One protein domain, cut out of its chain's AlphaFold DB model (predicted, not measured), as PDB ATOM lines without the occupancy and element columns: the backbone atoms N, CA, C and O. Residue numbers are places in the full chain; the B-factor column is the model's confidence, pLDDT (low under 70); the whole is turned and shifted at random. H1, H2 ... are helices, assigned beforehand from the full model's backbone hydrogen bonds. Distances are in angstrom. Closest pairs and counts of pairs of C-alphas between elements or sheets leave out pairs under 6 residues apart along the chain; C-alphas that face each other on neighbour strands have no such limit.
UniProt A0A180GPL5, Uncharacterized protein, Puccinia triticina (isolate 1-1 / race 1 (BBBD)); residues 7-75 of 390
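This is residues 7 to 75 of the 390 residues of an uncharacterized protein of Puccinia triticina (isolate 1-1 / race 1 (BBBD)) (UniProt A0A180GPL5). What does the model look like? It has two separate parts: helix H1 at one end of the length, and at the other a hairpin of two helices, H2 and H3, side by side. A long strand-free cord, residues 25 to 42, spans the open space between them. What is it made of? The printed part has 69 residues with three named helices, in the order H1, H2, H3, and no named strand; the class is all helix. How large is it? It is extended, with a radius of gyration of the C-alphas of 17.2 A, and elongated, spanning 45 by 29 by 24 A.

Where is the first helix? H1 is residues 12 to 24, 18.9 A from first to last C-alpha, and begins at C-alpha 12 at (281.534, 254.733, 115.688). Where are the others? H2 is residues 43 to 51, 12.2 A long, and H3 is residues 58 to 74, 24.7 A long, ending at C-alpha 74 at (275.941, 259.940, 139.532).

Does H1 meet another helix? H1 is apart from H2 and from H3. How do H2 and H3 stand? They touch and form a helical hairpin, opposite ways at a shallow tilt of 31 degrees. Their closest C-alphas, those of Leu 50 and Asp 60, are 6.0 A apart, and H3 touches H2 with residues 60 to 67 alone. What do the backbones show? In H1, H2 and H3 every O i to N i+4 pair is within hydrogen-bond range.

How far does it reach? The two C-alphas farthest apart, those of Ala 13 and Asp 54, are 47.3 A apart. Is it continuous? The printed part has no cut; the link from H1 to H2 is long, with 18 residues, and residues 32 to 42 stand free. Where is confidence low? The pLDDT is under 70 in residues 7 to 15 and 26 to 40.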
ATOM      1  N   ALA A   7     273.601 254.354 124.172       53.31
ATOM      2  CA  ALA A   7     274.811 253.640 123.772       53.31
ATOM      3  C   ALA A   7     274.921 253.452 122.247       53.31
ATOM      4  O   ALA A   7     276.024 253.494 121.715       53.31
ATOM      5  N   ALA A   8     273.793 253.317 121.540       55.09
ATOM      6  CA  ALA A   8     273.756 253.183 120.081       55.09
ATOM      7  C   ALA A   8     273.983 254.520 119.351       55.09
ATOM      8  O   ALA A   8     274.289 254.530 118.165       55.09
ATOM      9  N   MET A   9     273.863 255.648 120.062       50.44
ATOM     10  CA  MET A   9     274.140 256.989 119.535       50.44
ATOM     11  C   MET A   9     275.600 257.427 119.708       50.44
ATOM     12  O   MET A   9     275.979 258.509 119.254       50.44
ATOM     13  N   ARG A  10     276.443 256.619 120.362       52.28
ATOM     14  CA  ARG A  10     277.878 256.898 120.432       52.28
ATOM     15  C   ARG A  10     278.491 256.591 119.070       52.28
ATOM     16  O   ARG A  10     278.701 255.435 118.727       52.28
ATOM     17  N   SER A  11     278.731 257.657 118.303       50.12
ATOM     18  CA  SER A  11     279.382 257.645 116.991       50.12
ATOM     19  C   SER A  11     280.537 256.642 116.954       50.12
ATOM     20  O   SER A  11     281.461 256.723 117.771       50.12
ATOM     21  N   SER A  12     280.485 255.716 115.996       55.72
ATOM     22  CA  SER A  12     281.534 254.733 115.688       55.72
ATOM     23  C   SER A  12     282.929 255.364 115.577       55.72
ATOM     24  O   SER A  12     283.925 254.714 115.888       55.72
ATOM     25  N   ALA A  13     283.000 256.661 115.264       57.09
ATOM     26  CA  ALA A  13     284.231 257.442 115.222       57.09
ATOM     27  C   ALA A  13     284.983 257.518 116.568       57.09
ATOM     28  O   ALA A  13     286.191 257.750 116.583       57.09
ATOM     29  N   ASN A  14     284.305 257.351 117.710       66.19
ATOM     30  CA  ASN A  14     284.964 257.424 119.018       66.19
ATOM     31  C   ASN A  14     285.637 256.096 119.410       66.19
ATOM     32  O   ASN A  14     286.681 256.096 120.057       66.19
ATOM     33  N   LEU A  15     285.082 254.965 118.962       69.19
ATOM     34  CA  LEU A  15     285.709 253.650 119.126       69.19
ATOM     35  C   LEU A  15     286.989 253.545 118.292       69.19
ATOM     36  O   LEU A  15     288.010 253.082 118.789       69.19
ATOM     37  N   GLU A  16     286.955 254.058 117.065       74.69
ATOM     38  CA  GLU A  16     288.102 254.035 116.156       74.69
ATOM     39  C   GLU A  16     289.257 254.919 116.662       74.69
ATOM     40  O   GLU A  16     290.415 254.507 116.654       74.69
ATOM     41  N   ARG A  17     288.954 256.101 117.224       77.88
ATOM     42  CA  ARG A  17     289.970 256.956 117.871       77.88
ATOM     43  C   ARG A  17     290.597 256.309 119.104       77.88
ATOM     44  O   ARG A  17     291.793 256.477 119.334       77.88
ATOM     45  N   MET A  18     289.810 255.586 119.895       76.69
ATOM     46  CA  MET A  18     290.312 254.878 121.072       76.69
ATOM     47  C   MET A  18     291.214 253.697 120.679       76.69
ATOM     48  O   MET A  18     292.246 253.499 121.314       76.69
ATOM     49  N   ASP A  19     290.890 252.976 119.600       76.25
ATOM     50  CA  ASP A  19     291.737 251.899 119.064       76.25
ATOM     51  C   ASP A  19     293.083 252.429 118.531       76.25
ATOM     52  O   ASP A  19     294.140 251.859 118.805       76.25
ATOM     53  N   VAL A  20     293.077 253.583 117.849       80.31
ATOM     54  CA  VAL A  20     294.306 254.261 117.393       80.31
ATOM     55  C   VAL A  20     295.178 254.703 118.572       80.31
ATOM     56  O   VAL A  20     296.396 254.524 118.533       80.31
ATOM     57  N   LEU A  21     294.578 255.235 119.642       78.81
ATOM     58  CA  LEU A  21     295.311 255.623 120.852       78.81
ATOM     59  C   LEU A  21     295.909 254.409 121.574       78.81
ATOM     60  O   LEU A  21     297.067 254.456 121.982       78.81
ATOM     61  N   LEU A  22     295.165 253.306 121.682       78.19
ATOM     62  CA  LEU A  22     295.663 252.068 122.284       78.19
ATOM     63  C   LEU A  22     296.830 251.484 121.479       78.19
ATOM     64  O   LEU A  22     297.873 251.174 122.056       78.19
ATOM     65  N   LYS A  23     296.725 251.451 120.145       78.69
ATOM     66  CA  LYS A  23     297.834 251.056 119.260       78.69
ATOM     67  C   LYS A  23     299.055 251.968 119.407       78.69
ATOM     68  O   LYS A  23     300.176 251.465 119.454       78.69
ATOM     69  N   ALA A  24     298.859 253.281 119.544       78.62
ATOM     70  CA  ALA A  24     299.951 254.240 119.734       78.62
ATOM     71  C   ALA A  24     300.696 254.059 121.070       78.62
ATOM     72  O   ALA A  24     301.883 254.362 121.155       78.62
ATOM     73  N   THR A  25     300.033 253.532 122.106       74.56
ATOM     74  CA  THR A  25     300.671 253.261 123.409       74.56
ATOM     75  C   THR A  25     301.527 251.990 123.441       74.56
ATOM     76  O   THR A  25     302.173 251.723 124.451       74.56
ATOM     77  N   GLY A  26     301.555 251.191 122.365       64.88
ATOM     78  CA  GLY A  26     302.312 249.932 122.313       64.88
ATOM     79  C   GLY A  26     301.761 248.832 123.228       64.88
ATOM     80  O   GLY A  26     302.356 247.760 123.347       64.88
ATOM     81  N   ILE A  27     300.610 249.070 123.862       60.06
ATOM     82  CA  ILE A  27     299.906 248.093 124.680       60.06
ATOM     83  C   ILE A  27     299.106 247.215 123.719       60.06
ATOM     84  O   ILE A  27     297.992 247.549 123.325       60.06
ATOM     85  N   SER A  28     299.682 246.078 123.322       48.06
ATOM     86  CA  SER A  28     298.962 245.006 122.622       48.06
ATOM     87  C   SER A  28     298.023 244.292 123.603       48.06
ATOM     88  O   SER A  28     298.194 243.128 123.946       48.06
ATOM     89  N   ALA A  29     297.050 245.023 124.140       52.25
ATOM     90  CA  ALA A  29     295.927 244.429 124.833       52.25
ATOM     91  C   ALA A  29     294.834 244.242 123.786       52.25
ATOM     92  O   ALA A  29     294.252 245.214 123.307       52.25
ATOM     93  N   HIS A  30     294.567 242.990 123.415       47.12
ATOM     94  CA  HIS A  30     293.309 242.648 122.767       47.12
ATOM     95  C   HIS A  30     292.197 243.145 123.696       47.12
ATOM     96  O   HIS A  30     291.982 242.579 124.767       47.12
ATOM     97  N   VAL A  31     291.524 244.238 123.325       47.25
ATOM     98  CA  VAL A  31     290.301 244.667 124.001       47.25
ATOM     99  C   VAL A  31     289.224 243.692 123.560       47.25
ATOM    100  O   VAL A  31     288.437 243.945 122.651       47.25
ATOM    101  N   THR A  32     289.236 242.512 124.169       43.09
ATOM    102  CA  THR A  32     288.119 241.587 124.115       43.09
ATOM    103  C   THR A  32     287.015 242.281 124.890       43.09
ATOM    104  O   THR A  32     286.990 242.233 126.115       43.09
ATOM    105  N   VAL A  33     286.155 243.021 124.189       47.31
ATOM    106  CA  VAL A  33     284.916 243.531 124.774       47.31
ATOM    107  C   VAL A  33     284.168 242.282 125.232       47.31
ATOM    108  O   VAL A  33     283.805 241.475 124.371       47.31
ATOM    109  N   PRO A  34     284.011 242.039 126.545       42.41
ATOM    110  CA  PRO A  34     283.294 240.865 126.991       42.41
ATOM    111  C   PRO A  34     281.878 240.983 126.432       42.41
ATOM    112  O   PRO A  34     281.125 241.893 126.775       42.41
ATOM    113  N   SER A  35     281.555 240.080 125.509       41.84
ATOM    114  CA  SER A  35     280.217 239.849 124.980       41.84
ATOM    115  C   SER A  35     279.372 239.228 126.095       41.84
ATOM    116  O   SER A  35     279.007 238.055 126.054       41.84
ATOM    117  N   CYS A  36     279.102 240.003 127.135       44.59
ATOM    118  CA  CYS A  36     278.096 239.686 128.126       44.59
ATOM    119  C   CYS A  36     276.923 240.646 127.910       44.59
ATOM    120  O   CYS A  36     277.144 241.809 127.555       44.59
ATOM    121  N   PRO A  37     275.671 240.189 128.097       53.72
ATOM    122  CA  PRO A  37     274.529 241.095 128.085       53.72
ATOM    123  C   PRO A  37     274.779 242.222 129.098       53.72
ATOM    124  O   PRO A  37     275.546 242.011 130.039       53.72
ATOM    125  N   PRO A  38     274.170 243.408 128.935       51.47
ATOM    126  CA  PRO A  38     274.292 244.481 129.910       51.47
ATOM    127  C   PRO A  38     273.755 243.974 131.250       51.47
ATOM    128  O   PRO A  38     272.550 244.003 131.501       51.47
ATOM    129  N   ILE A  39     274.653 243.460 132.090       57.81
ATOM    130  CA  ILE A  39     274.360 243.118 133.468       57.81
ATOM    131  C   ILE A  39     274.044 244.468 134.086       57.81
ATOM    132  O   ILE A  39     274.925 245.312 134.257       57.81
ATOM    133  N   LYS A  40     272.755 244.716 134.322       69.00
ATOM    134  CA  LYS A  40     272.333 245.792 135.205       69.00
ATOM    135  C   LYS A  40     272.907 245.427 136.563       69.00
ATOM    136  O   LYS A  40     272.341 244.606 137.273       69.00
ATOM    137  N   LEU A  41     274.090 245.958 136.842       73.69
ATOM    138  CA  LEU A  41     274.684 245.912 138.159       73.69
ATOM    139  C   LEU A  41     273.731 246.681 139.059       73.69
ATOM    140  O   LEU A  41     273.599 247.900 138.946       73.69
ATOM    141  N   ASP A  42     273.000 245.930 139.872       87.31
ATOM    142  CA  ASP A  42     272.205 246.488 140.943       87.31
ATOM    143  C   ASP A  42     273.181 246.978 142.016       87.31
ATOM    144  O   ASP A  42     273.702 246.216 142.834       87.31
ATOM    145  N   VAL A  43     273.514 248.262 141.906       86.06
ATOM    146  CA  VAL A  43     274.467 248.953 142.775       86.06
ATOM    147  C   VAL A  43     274.008 248.878 144.232       86.06
ATOM    148  O   VAL A  43     274.840 248.742 145.125       86.06
ATOM    149  N   GLU A  44     272.694 248.904 144.466       87.12
ATOM    150  CA  GLU A  44     272.101 248.823 145.796       87.12
ATOM    151  C   GLU A  44     272.249 247.415 146.378       87.12
ATOM    152  O   GLU A  44     272.732 247.263 147.500       87.12
ATOM    153  N   ALA A  45     271.948 246.374 145.595       90.00
ATOM    154  CA  ALA A  45     272.161 244.993 146.027       90.00
ATOM    155  C   ALA A  45     273.641 244.704 146.335       90.00
ATOM    156  O   ALA A  45     273.951 244.069 147.342       90.00
ATOM    157  N   CYS A  46     274.561 245.214 145.510       88.69
ATOM    158  CA  CYS A  46     275.999 245.042 145.719       88.69
ATOM    159  C   CYS A  46     276.484 245.763 146.988       88.69
ATOM    160  O   CYS A  46     277.220 245.187 147.788       88.69
ATOM    161  N   TYR A  47     276.017 246.992 147.228       91.06
ATOM    162  CA  TYR A  47     276.325 247.734 148.451       91.06
ATOM    163  C   TYR A  47     275.769 247.042 149.709       91.06
ATOM    164  O   TYR A  47     276.466 246.920 150.721       91.06
ATOM    165  N   ASN A  48     274.534 246.537 149.648       91.88
ATOM    166  CA  ASN A  48     273.905 245.807 150.750       91.88
ATOM    167  C   ASN A  48     274.646 244.500 151.057       91.88
ATOM    168  O   ASN A  48     274.906 244.202 152.218       91.88
ATOM    169  N   GLN A  49     275.079 243.767 150.031       92.12
ATOM    170  CA  GLN A  49     275.862 242.548 150.214       92.12
ATOM    171  C   GLN A  49     277.230 242.825 150.857       92.12
ATOM    172  O   GLN A  49     277.642 242.104 151.762       92.12
ATOM    173  N   LEU A  50     277.918 243.890 150.431       90.69
ATOM    174  CA  LEU A  50     279.212 244.278 151.002       90.69
ATOM    175  C   LEU A  50     279.077 244.782 152.445       90.69
ATOM    176  O   LEU A  50     279.937 244.507 153.280       90.69
ATOM    177  N   SER A  51     277.995 245.496 152.765       89.81
ATOM    178  CA  SER A  51     277.757 246.034 154.111       89.81
ATOM    179  C   SER A  51     277.286 244.992 155.128       89.81
ATOM    180  O   SER A  51     277.582 245.151 156.309       89.81
ATOM    181  N   GLN A  52     276.598 243.937 154.681       90.69
ATOM    182  CA  GLN A  52     276.074 242.858 155.530       90.69
ATOM    183  C   GLN A  52     277.010 241.648 155.646       90.69
ATOM    184  O   GLN A  52     276.662 240.671 156.303       90.69
ATOM    185  N   SER A  53     278.180 241.675 155.006       88.31
ATOM    186  CA  SER A  53     279.164 240.607 155.172       88.31
ATOM    187  C   SER A  53     279.725 240.613 156.603       88.31
ATOM    188  O   SER A  53     280.277 241.614 157.055       88.31
ATOM    189  N   ASP A  54     279.580 239.492 157.319       89.00
ATOM    190  CA  ASP A  54     280.158 239.307 158.664       89.00
ATOM    191  C   ASP A  54     281.695 239.262 158.630       89.00
ATOM    192  O   ASP A  54     282.364 239.568 159.616       89.00
ATOM    193  N   ASP A  55     282.258 238.907 157.473       90.88
ATOM    194  CA  ASP A  55     283.692 238.774 157.239       90.88
ATOM    195  C   ASP A  55     284.165 239.881 156.285       90.88
ATOM    196  O   ASP A  55     284.437 239.646 155.106       90.88
ATOM    197  N   GLN A  56     284.180 241.123 156.788       88.25
ATOM    198  CA  GLN A  56     284.605 242.291 156.012       88.25
ATOM    199  C   GLN A  56     286.096 242.215 155.714       88.25
ATOM    200  O   GLN A  56     286.946 242.583 156.535       88.25
ATOM    201  N   ARG A  57     286.424 241.796 154.494       93.12
ATOM    202  CA  ARG A  57     287.795 241.875 154.008       93.12
ATOM    203  C   ARG A  57     288.140 243.338 153.725       93.12
ATOM    204  O   ARG A  57     287.257 244.134 153.385       93.12
ATOM    205  N   PRO A  58     289.417 243.735 153.824       91.81
ATOM    206  CA  PRO A  58     289.820 245.100 153.494       91.81
ATOM    207  C   PRO A  58     289.429 245.497 152.060       91.81
ATOM    208  O   PRO A  58     289.136 246.665 151.806       91.81
ATOM    209  N   GLU A  59     289.362 244.542 151.131       93.75
ATOM    210  CA  GLU A  59     288.894 244.758 149.762       93.75
ATOM    211  C   GLU A  59     287.415 245.169 149.698       93.75
ATOM    212  O   GLU A  59     287.060 246.042 148.904       93.75
ATOM    213  N   ASP A  60     286.567 244.600 150.556       91.81
ATOM    214  CA  ASP A  60     285.127 244.875 150.587       91.81
ATOM    215  C   ASP A  60     284.852 246.294 151.090       91.81
ATOM    216  O   ASP A  60     283.982 246.994 150.569       91.81
ATOM    217  N   VAL A  61     285.659 246.771 152.044       91.31
ATOM    218  CA  VAL A  61     285.605 248.156 152.536       91.31
ATOM    219  C   VAL A  61     285.965 249.143 151.425       91.31
ATOM    220  O   VAL A  61     285.264 250.139 151.230       91.31
ATOM    221  N   VAL A  62     287.025 248.859 150.662       94.62
ATOM    222  CA  VAL A  62     287.438 249.696 149.525       94.62
ATOM    223  C   VAL A  62     286.365 249.693 148.437       94.62
ATOM    224  O   VAL A  62     286.033 250.746 147.892       94.62
ATOM    225  N   MET A  63     285.779 248.532 148.145       93.69
ATOM    226  CA  MET A  63     284.717 248.406 147.148       93.69
ATOM    227  C   MET A  63     283.449 249.153 147.574       93.69
ATOM    228  O   MET A  63     282.854 249.861 146.761       93.69
ATOM    229  N   ARG A  64     283.086 249.091 148.858       94.12
ATOM    230  CA  ARG A  64     281.968 249.850 149.428       94.12
ATOM    231  C   ARG A  64     282.175 251.359 149.290       94.12
ATOM    232  O   ARG A  64     281.276 252.049 148.820       94.12
ATOM    233  N   GLN A  65     283.363 251.863 149.635       94.06
ATOM    234  CA  GLN A  65     283.702 253.286 149.489       94.06
ATOM    235  C   GLN A  65     283.685 253.738 148.023       94.06
ATOM    236  O   GLN A  65     283.205 254.826 147.707       94.06
ATOM    237  N   ALA A  66     284.172 252.899 147.106       92.69
ATOM    238  CA  ALA A  66     284.131 253.192 145.678       92.69
ATOM    239  C   ALA A  66     282.689 253.270 145.146       92.69
ATOM    240  O   ALA A  66     282.382 254.162 144.354       92.69
ATOM    241  N   LEU A  67     281.798 252.381 145.600       92.31
ATOM    242  CA  LEU A  67     280.374 252.409 145.246       92.31
ATOM    243  C   LEU A  67     279.671 253.648 145.811       92.31
ATOM    244  O   LEU A  67     278.900 254.287 145.101       92.31
ATOM    245  N   GLU A  68     279.974 254.037 147.048       91.88
ATOM    246  CA  GLU A  68     279.429 255.248 147.673       91.88
ATOM    247  C   GLU A  68     279.839 256.521 146.912       91.88
ATOM    248  O   GLU A  68     279.006 257.383 146.605       91.88
ATOM    249  N   LEU A  69     281.111 256.611 146.511       92.25
ATOM    250  CA  LEU A  69     281.608 257.692 145.658       92.25
ATOM    251  C   LEU A  69     280.947 257.675 144.277       92.25
ATOM    252  O   LEU A  69     280.560 258.726 143.770       92.25
ATOM    253  N   TYR A  70     280.782 256.500 143.672       89.75
ATOM    254  CA  TYR A  70     280.114 256.356 142.380       89.75
ATOM    255  C   TYR A  70     278.664 256.858 142.435       89.75
ATOM    256  O   TYR A  70     278.263 257.659 141.590       89.75
ATOM    257  N   CYS A  71     277.906 256.482 143.469       86.62
ATOM    258  CA  CYS A  71     276.552 256.987 143.709       86.62
ATOM    259  C   CYS A  71     276.523 258.506 143.927       86.62
ATOM    260  O   CYS A  71     275.630 259.187 143.418       86.62
ATOM    261  N   SER A  72     277.521 259.054 144.626       87.50
ATOM    262  CA  SER A  72     277.649 260.500 144.855       87.50
ATOM    263  C   SER A  72     277.932 261.275 143.564       87.50
ATOM    264  O   SER A  72     277.420 262.373 143.379       87.50
ATOM    265  N   LEU A  73     278.715 260.697 142.647       86.31
ATOM    266  CA  LEU A  73     279.048 261.303 141.352       86.31
ATOM    267  C   LEU A  73     277.907 261.210 140.329       86.31
ATOM    268  O   LEU A  73     277.798 262.060 139.446       86.31
ATOM    269  N   LEU A  74     277.089 260.160 140.415       82.38
ATOM    270  CA  LEU A  74     275.941 259.940 139.532       82.38
ATOM    271  C   LEU A  74     274.676 260.640 139.989       82.38
ATOM    272  O   LEU A  74     273.806 260.903 139.156       82.38
ATOM    273  N   SER A  75     274.571 260.935 141.282       75.62
ATOM    274  CA  SER A  75     273.535 261.822 141.776       75.62
ATOM    275  C   SER A  75     273.751 263.174 141.094       75.62
ATOM    276  O   SER A  75     274.797 263.792 141.303       75.62
TER     277      SER A  75